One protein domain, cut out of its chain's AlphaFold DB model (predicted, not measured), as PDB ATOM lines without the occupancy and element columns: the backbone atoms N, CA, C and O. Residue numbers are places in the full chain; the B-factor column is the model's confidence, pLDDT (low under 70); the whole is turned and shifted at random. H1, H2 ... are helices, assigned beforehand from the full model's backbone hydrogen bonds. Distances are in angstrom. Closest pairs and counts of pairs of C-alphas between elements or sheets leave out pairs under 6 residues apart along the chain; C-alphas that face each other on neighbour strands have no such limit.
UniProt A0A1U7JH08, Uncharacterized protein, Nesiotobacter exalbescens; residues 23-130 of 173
ATOM      1  N   PRO A  23      44.265 152.364 458.125       86.69
ATOM      2  CA  PRO A  23      43.746 152.925 459.369       86.69
ATOM      3  C   PRO A  23      42.731 154.053 459.141       86.69
ATOM      4  O   PRO A  23      41.708 154.081 459.822       86.69
ATOM      5  N   GLU A  24      42.977 154.938 458.171       86.88
ATOM      6  CA  GLU A  24      42.073 156.052 457.852       86.88
ATOM      7  C   GLU A  24      40.752 155.537 457.266       86.88
ATOM      8  O   GLU A  24      39.669 155.912 457.712       86.88
ATOM      9  N   PHE A  25      40.822 154.573 456.347       87.81
ATOM     10  CA  PHE A  25      39.626 153.913 455.828       87.81
ATOM     11  C   PHE A  25      38.824 153.216 456.942       87.81
ATOM     12  O   PHE A  25      37.605 153.374 457.040       87.81
ATOM     13  N   SER A  26      39.507 152.487 457.834       89.31
ATOM     14  CA  SER A  26      38.885 151.849 459.002       89.31
ATOM     15  C   SER A  26      38.227 152.878 459.930       89.31
ATOM     16  O   SER A  26      37.135 152.647 460.463       89.31
ATOM     17  N   GLN A  27      38.841 154.050 460.088       88.44
ATOM     18  CA  GLN A  27      38.287 155.155 460.857       88.44
ATOM     19  C   GLN A  27      36.994 155.700 460.237       88.44
ATOM     20  O   GLN A  27      35.999 155.826 460.958       88.44
ATOM     21  N   GLN A  28      36.974 155.968 458.932       89.19
ATOM     22  CA  GLN A  28      35.777 156.443 458.229       89.19
ATOM     23  C   GLN A  28      34.651 155.401 458.252       89.19
ATOM     24  O   GLN A  28      33.493 155.736 458.517       89.19
ATOM     25  N   TYR A  29      34.983 154.119 458.067       92.31
ATOM     26  CA  TYR A  29      34.024 153.023 458.215       92.31
ATOM     27  C   TYR A  29      33.390 153.025 459.612       92.31
ATOM     28  O   TYR A  29      32.168 152.970 459.740       92.31
ATOM     29  N   ARG A  30      34.198 153.157 460.674       91.56
ATOM     30  CA  ARG A  30      33.716 153.187 462.066       91.56
ATOM     31  C   ARG A  30      32.788 154.374 462.347       91.56
ATOM     32  O   ARG A  30      31.817 154.219 463.086       91.56
ATOM     33  N   GLN A  31      33.062 155.545 461.773       91.69
ATOM     34  CA  GLN A  31      32.175 156.706 461.898       91.69
ATOM     35  C   GLN A  31      30.805 156.428 461.257       91.69
ATOM     36  O   GLN A  31      29.770 156.653 461.884       91.69
ATOM     37  N   ARG A  32      30.790 155.855 460.046       92.88
ATOM     38  CA  ARG A  32      29.547 155.480 459.348       92.88
ATOM     39  C   ARG A  32      28.794 154.354 460.043       92.88
ATOM     40  O   ARG A  32      27.569 154.384 460.086       92.88
ATOM     41  N   LEU A  33      29.517 153.395 460.615       95.25
ATOM     42  CA  LEU A  33      28.957 152.336 461.449       95.25
ATOM     43  C   LEU A  33      28.173 152.922 462.626       95.25
ATOM     44  O   LEU A  33      27.031 152.526 462.848       95.25
ATOM     45  N   GLY A  34      28.753 153.898 463.331       96.25
ATOM     46  CA  GLY A  34      28.068 154.639 464.393       96.25
ATOM     47  C   GLY A  34      26.792 155.315 463.891       96.25
ATOM     48  O   GLY A  34      25.714 155.036 464.406       96.25
ATOM     49  N   GLY A  35      26.890 156.112 462.823       96.44
ATOM     50  CA  GLY A  35      25.729 156.818 462.269       96.44
ATOM     51  C   GLY A  35      24.603 155.892 461.789       96.44
ATOM     52  O   GLY A  35      23.426 156.198 461.978       96.44
ATOM     53  N   ALA A  36      24.941 154.739 461.206       96.81
ATOM     54  CA  ALA A  36      23.957 153.749 460.776       96.81
ATOM     55  C   ALA A  36      23.263 153.055 461.957       96.81
ATOM     56  O   ALA A  36      22.057 152.817 461.888       96.81
ATOM     57  N   ILE A  37      23.999 152.765 463.036       98.19
ATOM     58  CA  ILE A  37      23.423 152.257 464.288       98.19
ATOM     59  C   ILE A  37      22.434 153.277 464.842       98.19
ATOM     60  O   ILE A  37      21.275 152.927 465.035       98.19
ATOM     61  N   ASP A  38      22.847 154.535 465.004       98.31
ATOM     62  CA  ASP A  38      22.000 155.577 465.589       98.31
ATOM     63  C   ASP A  38      20.722 155.801 464.754       98.31
ATOM     64  O   ASP A  38      19.631 156.000 465.291       98.31
ATOM     65  N   ALA A  39      20.826 155.744 463.422       97.69
ATOM     66  CA  ALA A  39      19.674 155.853 462.527       97.69
ATOM     67  C   ALA A  39      18.704 154.669 462.667       97.69
ATOM     68  O   ALA A  39      17.495 154.876 462.783       97.69
ATOM     69  N   LEU A  40      19.217 153.437 462.679       98.00
ATOM     70  CA  LEU A  40      18.399 152.234 462.842       98.00
ATOM     71  C   LEU A  40      17.797 152.127 464.252       98.00
ATOM     72  O   LEU A  40      16.671 151.651 464.394       98.00
ATOM     73  N   GLU A  41      18.497 152.600 465.284       98.38
ATOM     74  CA  GLU A  41      17.957 152.699 466.643       98.38
ATOM     75  C   GLU A  41      16.761 153.638 466.703       98.38
ATOM     76  O   GLU A  41      15.738 153.257 467.264       98.38
ATOM     77  N   ARG A  42      16.836 154.817 466.073       98.44
ATOM     78  CA  ARG A  42      15.685 155.733 466.001       98.44
ATOM     79  C   ARG A  42      14.474 155.079 465.337       98.44
ATOM     80  O   ARG A  42      13.363 155.217 465.839       98.44
ATOM     81  N   VAL A  43      14.684 154.322 464.257       97.94
ATOM     82  CA  VAL A  43      13.605 153.565 463.597       97.94
ATOM     83  C   VAL A  43      13.019 152.501 464.533       97.94
ATOM     84  O   VAL A  43      11.799 152.401 464.643       97.94
ATOM     85  N   LYS A  44      13.863 151.734 465.239       98.12
ATOM     86  CA  LYS A  44      13.413 150.709 466.198       98.12
ATOM     87  C   LYS A  44      12.655 151.314 467.378       98.12
ATOM     88  O   LYS A  44      11.650 150.751 467.794       98.12
ATOM     89  N   LEU A  45      13.116 152.451 467.899       98.38
ATOM     90  CA  LEU A  45      12.464 153.168 468.994       98.38
ATOM     91  C   LEU A  45      11.096 153.705 468.579       98.38
ATOM     92  O   LEU A  45      10.133 153.492 469.307       98.38
ATOM     93  N   SER A  46      10.993 154.328 467.401       98.25
ATOM     94  CA  SER A  46       9.704 154.780 466.860       98.25
ATOM     95  C   SER A  46       8.735 153.609 466.709       98.25
ATOM     96  O   SER A  46       7.626 153.667 467.223       98.25
ATOM     97  N   PHE A  47       9.180 152.509 466.094       98.31
ATOM     98  CA  PHE A  47       8.350 151.315 465.929       98.31
ATOM     99  C   PHE A  47       7.929 150.706 467.273       98.31
ATOM    100  O   PHE A  47       6.800 150.259 467.428       98.31
ATOM    101  N   SER A  48       8.826 150.697 468.263       98.44
ATOM    102  CA  SER A  48       8.506 150.230 469.611       98.44
ATOM    103  C   SER A  48       7.480 151.123 470.303       98.44
ATOM    104  O   SER A  48       6.649 150.600 471.036       98.44
ATOM    105  N   ALA A  49       7.537 152.441 470.107       98.44
ATOM    106  CA  ALA A  49       6.549 153.364 470.655       98.44
ATOM    107  C   ALA A  49       5.170 153.130 470.023       98.44
ATOM    108  O   ALA A  49       4.183 153.039 470.751       98.44
ATOM    109  N   ASP A  50       5.126 152.946 468.700       98.19
ATOM    110  CA  ASP A  50       3.897 152.619 467.975       98.19
ATOM    111  C   ASP A  50       3.314 151.283 468.461       98.19
ATOM    112  O   ASP A  50       2.142 151.219 468.808       98.19
ATOM    113  N   ALA A  51       4.132 150.230 468.575       98.19
ATOM    114  CA  ALA A  51       3.699 148.926 469.082       98.19
ATOM    115  C   ALA A  51       3.146 149.015 470.517       98.19
ATOM    116  O   ALA A  51       2.049 148.523 470.799       98.19
ATOM    117  N   ASN A  52       3.855 149.719 471.405       98.19
ATOM    118  CA  ASN A  52       3.445 149.901 472.796       98.19
ATOM    119  C   ASN A  52       2.117 150.665 472.919       98.19
ATOM    120  O   ASN A  52       1.347 150.386 473.837       98.19
ATOM    121  N   ALA A  53       1.816 151.591 472.002       98.25
ATOM    122  CA  ALA A  53       0.532 152.296 471.975       98.25
ATOM    123  C   ALA A  53      -0.663 151.351 471.736       98.25
ATOM    124  O   ALA A  53      -1.780 151.665 472.138       98.25
ATOM    125  N   PHE A  54      -0.417 150.179 471.143       97.56
ATOM    126  CA  PHE A  54      -1.391 149.098 470.973       97.56
ATOM    127  C   PHE A  54      -1.192 147.944 471.971       97.56
ATOM    128  O   PHE A  54      -1.782 146.881 471.803       97.56
ATOM    129  N   GLY A  55      -0.370 148.132 473.011       98.12
ATOM    130  CA  GLY A  55      -0.092 147.105 474.019       98.12
ATOM    131  C   GLY A  55       0.736 145.926 473.504       98.12
ATOM    132  O   GLY A  55       0.720 144.868 474.123       98.12
ATOM    133  N   MET A  56       1.440 146.094 472.381       98.50
ATOM    134  CA  MET A  56       2.257 145.059 471.750       98.50
ATOM    135  C   MET A  56       3.748 145.323 471.962       98.50
ATOM    136  O   MET A  56       4.221 146.457 471.888       98.50
ATOM    137  N   SER A  57       4.521 144.257 472.127       98.12
ATOM    138  CA  SER A  57       5.970 144.280 471.946       98.12
ATOM    139  C   SER A  57       6.347 144.426 470.467       98.12
ATOM    140  O   SER A  57       5.551 144.203 469.554       98.12
ATOM    141  N   VAL A  58       7.616 144.749 470.205       97.38
ATOM    142  CA  VAL A  58       8.155 144.822 468.836       97.38
ATOM    143  C   VAL A  58       7.980 143.500 468.077       97.38
ATOM    144  O   VAL A  58       7.684 143.519 466.885       97.38
ATOM    145  N   SER A  59       8.179 142.357 468.740       97.44
ATOM    146  CA  SER A  59       8.001 141.032 468.132       97.44
ATOM    147  C   SER A  59       6.543 140.766 467.781       97.44
ATOM    148  O   SER A  59       6.268 140.404 466.640       97.44
ATOM    149  N   GLU A  60       5.624 141.029 468.711       98.31
ATOM    150  CA  GLU A  60       4.184 140.827 468.498       98.31
ATOM    151  C   GLU A  60       3.659 141.730 467.381       98.31
ATOM    152  O   GLU A  60       2.936 141.268 466.506       98.31
ATOM    153  N   ALA A  61       4.084 142.997 467.332       98.25
ATOM    154  CA  ALA A  61       3.697 143.906 466.256       98.25
ATOM    155  C   ALA A  61       4.212 143.438 464.882       98.25
ATOM    156  O   ALA A  61       3.501 143.538 463.882       98.25
ATOM    157  N   LEU A  62       5.436 142.901 464.807       98.12
ATOM    158  CA  LEU A  62       5.965 142.338 463.560       98.12
ATOM    159  C   LEU A  62       5.224 141.066 463.134       98.12
ATOM    160  O   LEU A  62       5.022 140.875 461.937       98.12
ATOM    161  N   GLU A  63       4.841 140.205 464.076       98.12
ATOM    162  CA  GLU A  63       4.034 139.006 463.811       98.12
ATOM    163  C   GLU A  63       2.632 139.382 463.339       98.12
ATOM    164  O   GLU A  63       2.227 138.973 462.253       98.12
ATOM    165  N   TYR A  64       1.967 140.294 464.045       97.75
ATOM    166  CA  TYR A  64       0.677 140.844 463.640       97.75
ATOM    167  C   TYR A  64       0.707 141.415 462.211       97.75
ATOM    168  O   TYR A  64      -0.181 141.158 461.399       97.75
ATOM    169  N   MET A  65       1.762 142.154 461.851       98.12
ATOM    170  CA  MET A  65       1.924 142.665 460.487       98.12
ATOM    171  C   MET A  65       2.186 141.562 459.448       98.12
ATOM    172  O   MET A  65       1.814 141.732 458.284       98.12
ATOM    173  N   ARG A  66       2.839 140.454 459.818       97.81
ATOM    174  CA  ARG A  66       3.065 139.302 458.921       97.81
ATOM    175  C   ARG A  66       1.787 138.518 458.657       97.81
ATOM    176  O   ARG A  66       1.638 138.020 457.545       97.81
ATOM    177  N   ASP A  67       0.878 138.479 459.622       97.75
ATOM    178  CA  ASP A  67      -0.408 137.790 459.501       97.75
ATOM    179  C   ASP A  67      -1.475 138.641 458.790       97.75
ATOM    180  O   ASP A  67      -2.570 138.171 458.501       97.75
ATOM    181  N   SER A  68      -1.154 139.894 458.453       97.19
ATOM    182  CA  SER A  68      -2.051 140.779 457.708       97.19
ATOM    183  C   SER A  68      -2.364 140.247 456.304       97.19
ATOM    184  O   SER A  68      -1.461 139.895 455.540       97.19
ATOM    185  N   ASP A  69      -3.629 140.335 455.886       97.81
ATOM    186  CA  ASP A  69      -4.059 140.017 454.515       97.81
ATOM    187  C   ASP A  69      -3.426 140.937 453.452       97.81
ATOM    188  O   ASP A  69      -3.271 140.558 452.285       97.81
ATOM    189  N   ASN A  70      -2.961 142.127 453.844       98.12
ATOM    190  CA  ASN A  70      -2.342 143.086 452.936       98.12
ATOM    191  C   ASN A  70      -0.862 142.750 452.657       98.12
ATOM    192  O   ASN A  70       0.002 142.845 453.530       98.12
ATOM    193  N   ALA A  71      -0.543 142.444 451.396       97.69
ATOM    194  CA  ALA A  71       0.809 142.072 450.968       97.69
ATOM    195  C   ALA A  71       1.876 143.148 451.242       97.69
ATOM    196  O   ALA A  71       3.017 142.808 451.564       97.69
ATOM    197  N   PHE A  72       1.526 144.435 451.148       98.12
ATOM    198  CA  PHE A  72       2.450 145.525 451.463       98.12
ATOM    199  C   PHE A  72       2.806 145.542 452.955       98.12
ATOM    200  O   PHE A  72       3.977 145.701 453.302       98.12
ATOM    201  N   VAL A  73       1.824 145.314 453.835       98.25
ATOM    202  CA  VAL A  73       2.030 145.269 455.294       98.25
ATOM    203  C   VAL A  73       2.957 144.111 455.667       98.25
ATOM    204  O   VAL A  73       3.952 144.331 456.364       98.25
ATOM    205  N   ARG A  74       2.730 142.919 455.098       98.25
ATOM    206  CA  ARG A  74       3.626 141.764 455.290       98.25
ATOM    207  C   ARG A  74       5.055 142.061 454.837       98.25
ATOM    208  O   ARG A  74       6.013 141.834 455.578       98.25
ATOM    209  N   LYS A  75       5.218 142.648 453.645       98.00
ATOM    210  CA  LYS A  75       6.541 143.036 453.123       98.00
ATOM    211  C   LYS A  75       7.224 144.100 453.974       98.00
ATOM    212  O   LYS A  75       8.453 144.092 454.116       98.00
ATOM    213  N   ARG A  76       6.452 145.001 454.583       97.62
ATOM    214  CA  ARG A  76       6.992 145.989 455.513       97.62
ATOM    215  C   ARG A  76       7.514 145.337 456.793       97.62
ATOM    216  O   ARG A  76       8.595 145.722 457.238       97.62
ATOM    217  N   ALA A  77       6.818 144.330 457.323       97.75
ATOM    218  CA  ALA A  77       7.274 143.555 458.478       97.75
ATOM    219  C   ALA A  77       8.596 142.824 458.196       97.75
ATOM    220  O   ALA A  77       9.534 142.910 458.987       97.75
ATOM    221  N   GLU A  78       8.714 142.170 457.033       97.56
ATOM    222  CA  GLU A  78       9.966 141.537 456.587       97.56
ATOM    223  C   GLU A  78      11.122 142.552 456.525       97.56
ATOM    224  O   GLU A  78      12.191 142.331 457.096       97.56
ATOM    225  N   SER A  79      10.893 143.704 455.888       97.69
ATOM    226  CA  SER A  79      11.906 144.760 455.740       97.69
ATOM    227  C   SER A  79      12.356 145.338 457.089       97.69
ATOM    228  O   SER A  79      13.538 145.635 457.288       97.69
ATOM    229  N   MET A  80      11.419 145.501 458.026       97.75
ATOM    230  CA  MET A  80      11.709 146.002 459.366       97.75
ATOM    231  C   MET A  80      12.509 144.977 460.177       97.75
ATOM    232  O   MET A  80      13.526 145.323 460.777       97.75
ATOM    233  N   ALA A  81      12.122 143.701 460.112       97.56
ATOM    234  CA  ALA A  81      12.849 142.613 460.756       97.56
ATOM    235  C   ALA A  81      14.299 142.513 460.248       97.56
ATOM    236  O   ALA A  81      15.228 142.420 461.050       97.56
ATOM    237  N   LEU A  82      14.517 142.623 458.931       96.75
ATOM    238  CA  LEU A  82      15.862 142.676 458.346       96.75
ATOM    239  C   LEU A  82      16.668 143.887 458.841       96.75
ATOM    240  O   LEU A  82      17.866 143.771 459.102       96.75
ATOM    241  N   SER A  83      16.018 145.042 459.003       96.94
ATOM    242  CA  SER A  83      16.657 146.261 459.516       96.94
ATOM    243  C   SER A  83      17.081 146.112 460.980       96.94
ATOM    244  O   SER A  83      18.178 146.532 461.344       96.94
ATOM    245  N   PHE A  84      16.264 145.462 461.812       97.56
ATOM    246  CA  PHE A  84      16.605 145.184 463.210       97.56
ATOM    247  C   PHE A  84      17.703 144.124 463.336       97.56
ATOM    248  O   PHE A  84      18.656 144.327 464.083       97.56
ATOM    249  N   ALA A  85      17.652 143.060 462.532       96.75
ATOM    250  CA  ALA A  85      18.729 142.072 462.475       96.75
ATOM    251  C   ALA A  85      20.060 142.705 462.029       96.75
ATOM    252  O   ALA A  85      21.131 142.389 462.558       96.75
ATOM    253  N   ARG A  86      20.004 143.645 461.074       96.75
ATOM    254  CA  ARG A  86      21.161 144.453 460.685       96.75
ATOM    255  C   ARG A  86      21.657 145.315 461.839       96.75
ATOM    256  O   ARG A  86      22.856 145.302 462.089       96.75
ATOM    257  N   LEU A  87      20.775 146.022 462.547       97.88
ATOM    258  CA  LEU A  87      21.146 146.827 463.713       97.88
ATOM    259  C   LEU A  87      21.926 145.997 464.741       97.88
ATOM    260  O   LEU A  87      22.998 146.416 465.173       97.88
ATOM    261  N   ASP A  88      21.437 144.806 465.082       96.94
ATOM    262  CA  ASP A  88      22.093 143.941 466.066       96.94
ATOM    263  C   ASP A  88      23.484 143.490 465.598       96.94
ATOM    264  O   ASP A  88      24.433 143.477 466.385       96.94
ATOM    265  N   ARG A  89      23.644 143.180 464.303       96.31
ATOM    266  CA  ARG A  89      24.959 142.887 463.710       96.31
ATOM    267  C   ARG A  89      25.902 144.087 463.804       96.31
ATOM    268  O   ARG A  89      27.027 143.935 464.273       96.31
ATOM    269  N   LEU A  90      25.445 145.278 463.418       96.62
ATOM    270  CA  LEU A  90      26.270 146.490 463.469       96.62
ATOM    271  C   LEU A  90      26.698 146.821 464.906       96.62
ATOM    272  O   LEU A  90      27.846 147.202 465.129       96.62
ATOM    273  N   LYS A  91      25.821 146.620 465.897       97.25
ATOM    274  CA  LYS A  91      26.163 146.782 467.318       97.25
ATOM    275  C   LYS A  91      27.267 145.828 467.764       97.25
ATOM    276  O   LYS A  91      28.214 146.272 468.413       97.25
ATOM    277  N   ARG A  92      27.186 144.546 467.388       96.19
ATOM    278  CA  ARG A  92      28.249 143.565 467.675       96.19
ATOM    279  C   ARG A  92      29.569 143.967 467.022       96.19
ATOM    280  O   ARG A  92      30.590 143.988 467.704       96.19
ATOM    281  N   GLN A  93      29.536 144.377 465.754       95.38
ATOM    282  CA  GLN A  93      30.729 144.852 465.054       95.38
ATOM    283  C   GLN A  93      31.334 146.090 465.737       95.38
ATOM    284  O   GLN A  93      32.545 146.152 465.946       95.38
ATOM    285  N   ARG A  94      30.508 147.063 466.149       95.38
ATOM    286  CA  ARG A  94      30.967 148.252 466.886       95.38
ATOM    287  C   ARG A  94      31.639 147.856 468.195       95.38
ATOM    288  O   ARG A  94      32.699 148.393 468.503       95.38
ATOM    289  N   GLN A  95      31.062 146.913 468.934       95.44
ATOM    290  CA  GLN A  95      31.648 146.431 470.181       95.44
ATOM    291  C   GLN A  95      33.007 145.762 469.949       95.44
ATOM    292  O   GLN A  95      33.964 146.086 470.650       95.44
ATOM    293  N   ALA A  96      33.121 144.909 468.928       94.00
ATOM    294  CA  ALA A  96      34.388 144.290 468.541       94.00
ATOM    295  C   ALA A  96      35.446 145.335 468.133       94.00
ATOM    296  O   ALA A  96      36.615 145.216 468.487       94.00
ATOM    297  N   MET A  97      35.048 146.413 467.447       91.88
ATOM    298  CA  MET A  97      35.963 147.509 467.100       91.88
ATOM    299  C   MET A  97      36.401 148.345 468.310       91.88
ATOM    300  O   MET A  97      37.510 148.887 468.309       91.88
ATOM    301  N   LEU A  98      35.546 148.488 469.327       91.44
ATOM    302  CA  LEU A  98      35.867 149.220 470.555       91.44
ATOM    303  C   LEU A  98      36.863 148.454 471.431       91.44
ATOM    304  O   LEU A  98      37.761 149.080 471.990       91.44
ATOM    305  N   SER A  99      36.735 147.127 471.514       91.69
ATOM    306  CA  SER A  99      37.678 146.266 472.240       91.69
ATOM    307  C   SER A  99      38.969 145.979 471.462       91.69
ATOM    308  O   SER A  99      39.964 145.570 472.057       91.69
ATOM    309  N   ALA A 100      38.983 146.212 470.148       90.88
ATOM    310  CA  ALA A 100      40.149 146.015 469.297       90.88
ATOM    311  C   ALA A 100      41.169 147.169 469.380       90.88
ATOM    312  O   ALA A 100      40.823 148.357 469.357       90.88
ATOM    313  N   GLY A 101      42.456 146.803 469.372       87.00
ATOM    314  CA  GLY A 101      43.563 147.737 469.150       87.00
ATOM    315  C   GLY A 101      43.579 148.310 467.719       87.00
ATOM    316  O   GLY A 101      42.878 147.797 466.844       87.00
ATOM    317  N   PRO A 102      44.388 149.352 467.439       80.25
ATOM    318  CA  PRO A 102      44.359 150.088 466.168       80.25
ATOM    319  C   PRO A 102      44.474 149.213 464.911       80.25
ATOM    320  O   PRO A 102      43.712 149.402 463.969       80.25
ATOM    321  N   PHE A 103      45.369 148.220 464.913       84.31
ATOM    322  CA  PHE A 103      45.542 147.296 463.786       84.31
ATOM    323  C   PHE A 103      44.450 146.221 463.731       84.31
ATOM    324  O   PHE A 103      43.946 145.899 462.659       84.31
ATOM    325  N   SER A 104      44.024 145.708 464.887       88.56
ATOM    326  CA  SER A 104      42.963 144.700 464.982       88.56
ATOM    327  C   SER A 104      41.609 145.224 464.492       88.56
ATOM    328  O   SER A 104      40.809 144.451 463.980       88.56
ATOM    329  N   ARG A 105      41.355 146.540 464.563       88.25
ATOM    330  CA  ARG A 105      40.140 147.161 463.997       88.25
ATOM    331  C   ARG A 105      40.007 146.964 462.489       88.25
ATOM    332  O   ARG A 105      38.891 146.834 461.995       88.25
ATOM    333  N   ILE A 106      41.131 146.922 461.771       89.00
ATOM    334  CA  ILE A 106      41.144 146.644 460.331       89.00
ATOM    335  C   ILE A 106      40.678 145.205 460.093       89.00
ATOM    336  O   ILE A 106      39.847 144.972 459.224       89.00
ATOM    337  N   VAL A 107      41.144 144.256 460.910       90.69
ATOM    338  CA  VAL A 107      40.729 142.847 460.829       90.69
ATOM    339  C   VAL A 107      39.233 142.702 461.114       90.69
ATOM    340  O   VAL A 107      38.513 142.169 460.279       90.69
ATOM    341  N   VAL A 108      38.736 143.288 462.208       90.50
ATOM    342  CA  VAL A 108      37.302 143.266 462.571       90.50
ATOM    343  C   VAL A 108      36.408 143.856 461.468       90.50
ATOM    344  O   VAL A 108      35.287 143.400 461.241       90.50
ATOM    345  N   MET A 109      36.880 144.889 460.764       89.38
ATOM    346  CA  MET A 109      36.163 145.458 459.616       89.38
ATOM    347  C   MET A 109      36.071 144.467 458.445       89.38
ATOM    348  O   MET A 109      35.049 144.427 457.762       89.38
ATOM    349  N   LEU A 110      37.135 143.696 458.201       88.44
ATOM    350  CA  LEU A 110      37.244 142.759 457.081       88.44
ATOM    351  C   LEU A 110      36.565 141.408 457.344       88.44
ATOM    352  O   LEU A 110      36.181 140.746 456.383       88.44
ATOM    353  N   GLU A 111      36.406 141.005 458.605       88.44
ATOM    354  CA  GLU A 111      35.723 139.760 458.989       88.44
ATOM    355  C   GLU A 111      34.211 139.820 458.734       88.44
ATOM    356  O   GLU A 111      33.639 138.889 458.169       88.44
ATOM    357  N   GLU A 112      33.559 140.933 459.091       85.44
ATOM    358  CA  GLU A 112      32.116 141.134 458.883       85.44
ATOM    359  C   GLU A 112      31.809 142.456 458.151       85.44
ATOM    360  O   GLU A 112      31.227 143.381 458.730       85.44
ATOM    361  N   PRO A 113      32.176 142.603 456.867       84.94
ATOM    362  CA  PRO A 113      31.968 143.853 456.148       84.94
ATOM    363  C   PRO A 113      30.479 144.089 455.852       84.94
ATOM    364  O   PRO A 113      29.823 143.304 455.159       84.94
ATOM    365  N   ASP A 114      29.933 145.218 456.312       91.50
ATOM    366  CA  ASP A 114      28.621 145.678 455.860       91.50
ATOM    367  C   ASP A 114      28.776 146.371 454.501       91.50
ATOM    368  O   ASP A 114      29.281 147.488 454.409       91.50
ATOM    369  N   ARG A 115      28.331 145.704 453.426       87.88
ATOM    370  CA  ARG A 115      28.525 146.165 452.036       87.88
ATOM    371  C   ARG A 115      28.082 147.607 451.794       87.88
ATOM    372  O   ARG A 115      28.733 148.316 451.031       87.88
ATOM    373  N   GLN A 116      26.988 148.042 452.421       86.88
ATOM    374  CA  GLN A 116      26.498 149.406 452.243       86.88
ATOM    375  C   GLN A 116      27.443 150.411 452.909       86.88
ATOM    376  O   GLN A 116      27.762 151.432 452.304       86.88
ATOM    377  N   LEU A 117      27.925 150.111 454.119       88.56
ATOM    378  CA  LEU A 117      28.910 150.952 454.798       88.56
ATOM    379  C   LEU A 117      30.250 150.956 454.064       88.56
ATOM    380  O   LEU A 117      30.797 152.030 453.848       88.56
ATOM    381  N   SER A 118      30.746 149.797 453.628       85.06
ATOM    382  CA  SER A 118      31.997 149.690 452.869       85.06
ATOM    383  C   SER A 118      31.934 150.472 451.559       85.06
ATOM    384  O   SER A 118      32.853 151.225 451.256       85.06
ATOM    385  N   SER A 119      30.837 150.354 450.803       84.69
ATOM    386  CA  SER A 119      30.649 151.104 449.556       84.69
ATOM    387  C   SER A 119      30.550 152.609 449.801       84.69
ATOM    388  O   SER A 119      31.097 153.385 449.020       84.69
ATOM    389  N   ALA A 120      29.863 153.028 450.865       82.69
ATOM    390  CA  ALA A 120      29.726 154.439 451.201       82.69
ATOM    391  C   ALA A 120      31.042 155.033 451.731       82.69
ATOM    392  O   ALA A 120      31.381 156.157 451.386       82.69
ATOM    393  N   ALA A 121      31.797 154.275 452.531       83.94
ATOM    394  CA  ALA A 121      33.131 154.659 452.979       83.94
ATOM    395  C   ALA A 121      34.083 154.788 451.789       83.94
ATOM    396  O   ALA A 121      34.775 155.785 451.682       83.94
ATOM    397  N   TRP A 122      34.057 153.833 450.856       83.50
ATOM    398  CA  TRP A 122      34.893 153.870 449.656       83.50
ATOM    399  C   TRP A 122      34.602 155.064 448.750       83.50
ATOM    400  O   TRP A 122      35.527 155.661 448.212       83.50
ATOM    401  N   LYS A 123      33.326 155.425 448.581       83.00
ATOM    402  CA  LYS A 123      32.928 156.544 447.721       83.00
ATOM    403  C   LYS A 123      33.446 157.892 448.225       83.00
ATOM    404  O   LYS A 123      33.822 158.729 447.414       83.00
ATOM    405  N   ASP A 124      33.456 158.071 449.539       79.31
ATOM    406  CA  ASP A 124      33.821 159.332 450.182       79.31
ATOM    407  C   ASP A 124      35.258 159.289 450.746       79.31
ATOM    408  O   ASP A 124      35.673 160.199 451.459       79.31
ATOM    409  N   PHE A 125      36.014 158.221 450.456       79.19
ATOM    410  CA  PHE A 125      37.390 158.054 450.907       79.19
ATOM    411  C   PHE A 125      38.324 158.983 450.131       79.19
ATOM    412  O   PHE A 125      38.585 158.778 448.944       79.19
ATOM    413  N   GLU A 126      38.879 159.972 450.826       70.31
ATOM    414  CA  GLU A 126      39.976 160.802 450.333       70.31
ATOM    415  C   GLU A 126      41.317 160.245 450.841       70.31
ATOM    416  O   GLU A 126      41.546 160.213 452.054       70.31
ATOM    417  N   PRO A 127      42.220 159.785 449.951       72.38
ATOM    418  CA  PRO A 127      43.542 159.329 450.358       72.38
ATOM    419  C   PRO A 127      44.319 160.435 451.078       72.38
ATOM    420  O   PRO A 127      44.379 161.573 450.616       72.38
ATOM    421  N   ALA A 128      45.005 160.081 452.165       69.38
ATOM    422  CA  ALA A 128      45.816 161.010 452.955       69.38
ATOM    423  C   ALA A 128      47.023 161.573 452.183       69.38
ATOM    424  O   ALA A 128      47.651 162.538 452.617       69.38
ATOM    425  N   VAL A 129      47.369 160.966 451.044       67.44
ATOM    426  CA  VAL A 129      48.355 161.502 450.107       67.44
ATOM    427  C   VAL A 129      47.614 161.915 448.840       67.44
ATOM    428  O   VAL A 129      46.956 161.062 448.241       67.44
ATOM    429  N   PRO A 130      47.705 163.185 448.409       63.28
ATOM    430  CA  PRO A 130      47.009 163.635 447.216       63.28
ATOM    431  C   PRO A 130      47.563 162.886 446.002       63.28
ATOM    432  O   PRO A 130      48.703 163.083 445.589       63.28
TER     433      PRO A 130
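AT A GLANCE: This is residues 23 to 130 of the 173 residues of an uncharacterized protein of Nesiotobacter exalbescens (UniProt A0A1U7JH08). Two long helices, H1 and H3, cross near their middles as a slanted X. At one end the short helix H2 bridges from the last part of H1 to the first part of H3, and at the other end the short helices H4 and H5 pack on the first part of H1, H4 also on the last part of H3. The printed part has 108 residues with five named helices, H1 to H5 in that order along the chain, and no named strand; the class is all helix. The whole is loose, with a radius of gyration of the C-alphas of 17.3 A, and its outline is a rod spanning 56 by 26 by 21 A.

HOW THE PARTS SIT: Start with H1, residues 23 to 53, the hub, which touches the four other helices. Look at its residues 47 to 52 to see it touch H2, residues 58 to 66, about perpendicular at 76 degrees; the closest C-alphas, of Ser 48 and Val 58, are 5.5 A apart. H2 and H3, residues 71 to 99, form a helical hairpin at a shallow tilt of 33 degrees, only just short of steep; their closest C-alphas, of Arg 66 and Arg 74, are 4.4 A apart. H3 touches H1 at residues 30 to 44 of H1, at a steep tilt of 44 degrees, opposite ways, and the closest C-alphas, of Ile 37 and Leu 87, are 5.9 A apart. H4, residues 104 to 111, makes a second helical hairpin with H3 at a shallow tilt of 29 degrees, closest at the C-alphas of Met 97 and Arg 105, 5.2 A apart. H4 also touches residues 23 to 29 of H1, at a steep tilt of 63 degrees, the same way, with the closest C-alphas, of Ser 26 and Ile 106, 5.8 A apart. H5, residues 115 to 123, touches residues 25 to 33 of H1 at a steep tilt of 46 degrees, opposite ways; its Ala 121 and Tyr 29 have the closest C-alphas, 5.6 A apart. H5 is apart from H2, H3 and H4. The helix packing is mostly crossed, but only just, with 2 of 6 pairs at a shallow tilt. In H1, H2, H3, H4 and H5 every backbone O i to N i+4 pair is within hydrogen-bond range.

IN THESE COORDINATES: Find C-alpha 23 at (43.746, 152.925, 459.369); from there H1 runs 45.0 A to C-alpha 53. H2 then covers 12.4 A. Find C-alpha 71 at (0.809, 142.072, 450.968), where H3 begins its 42.8 A to C-alpha 99. H4 is 10.6 A long, and H5, 12.1 A, ends at C-alpha 123 at (32.928, 156.544, 447.721).

THE WHOLE: The two C-alphas farthest apart, of Asp 69 and Val 129, are 56.8 A apart. The printed part has no cut, and its four links between helices are tight. The mean pLDDT of the printed part is 92.6; look to residues 128 to 130 for values under 70.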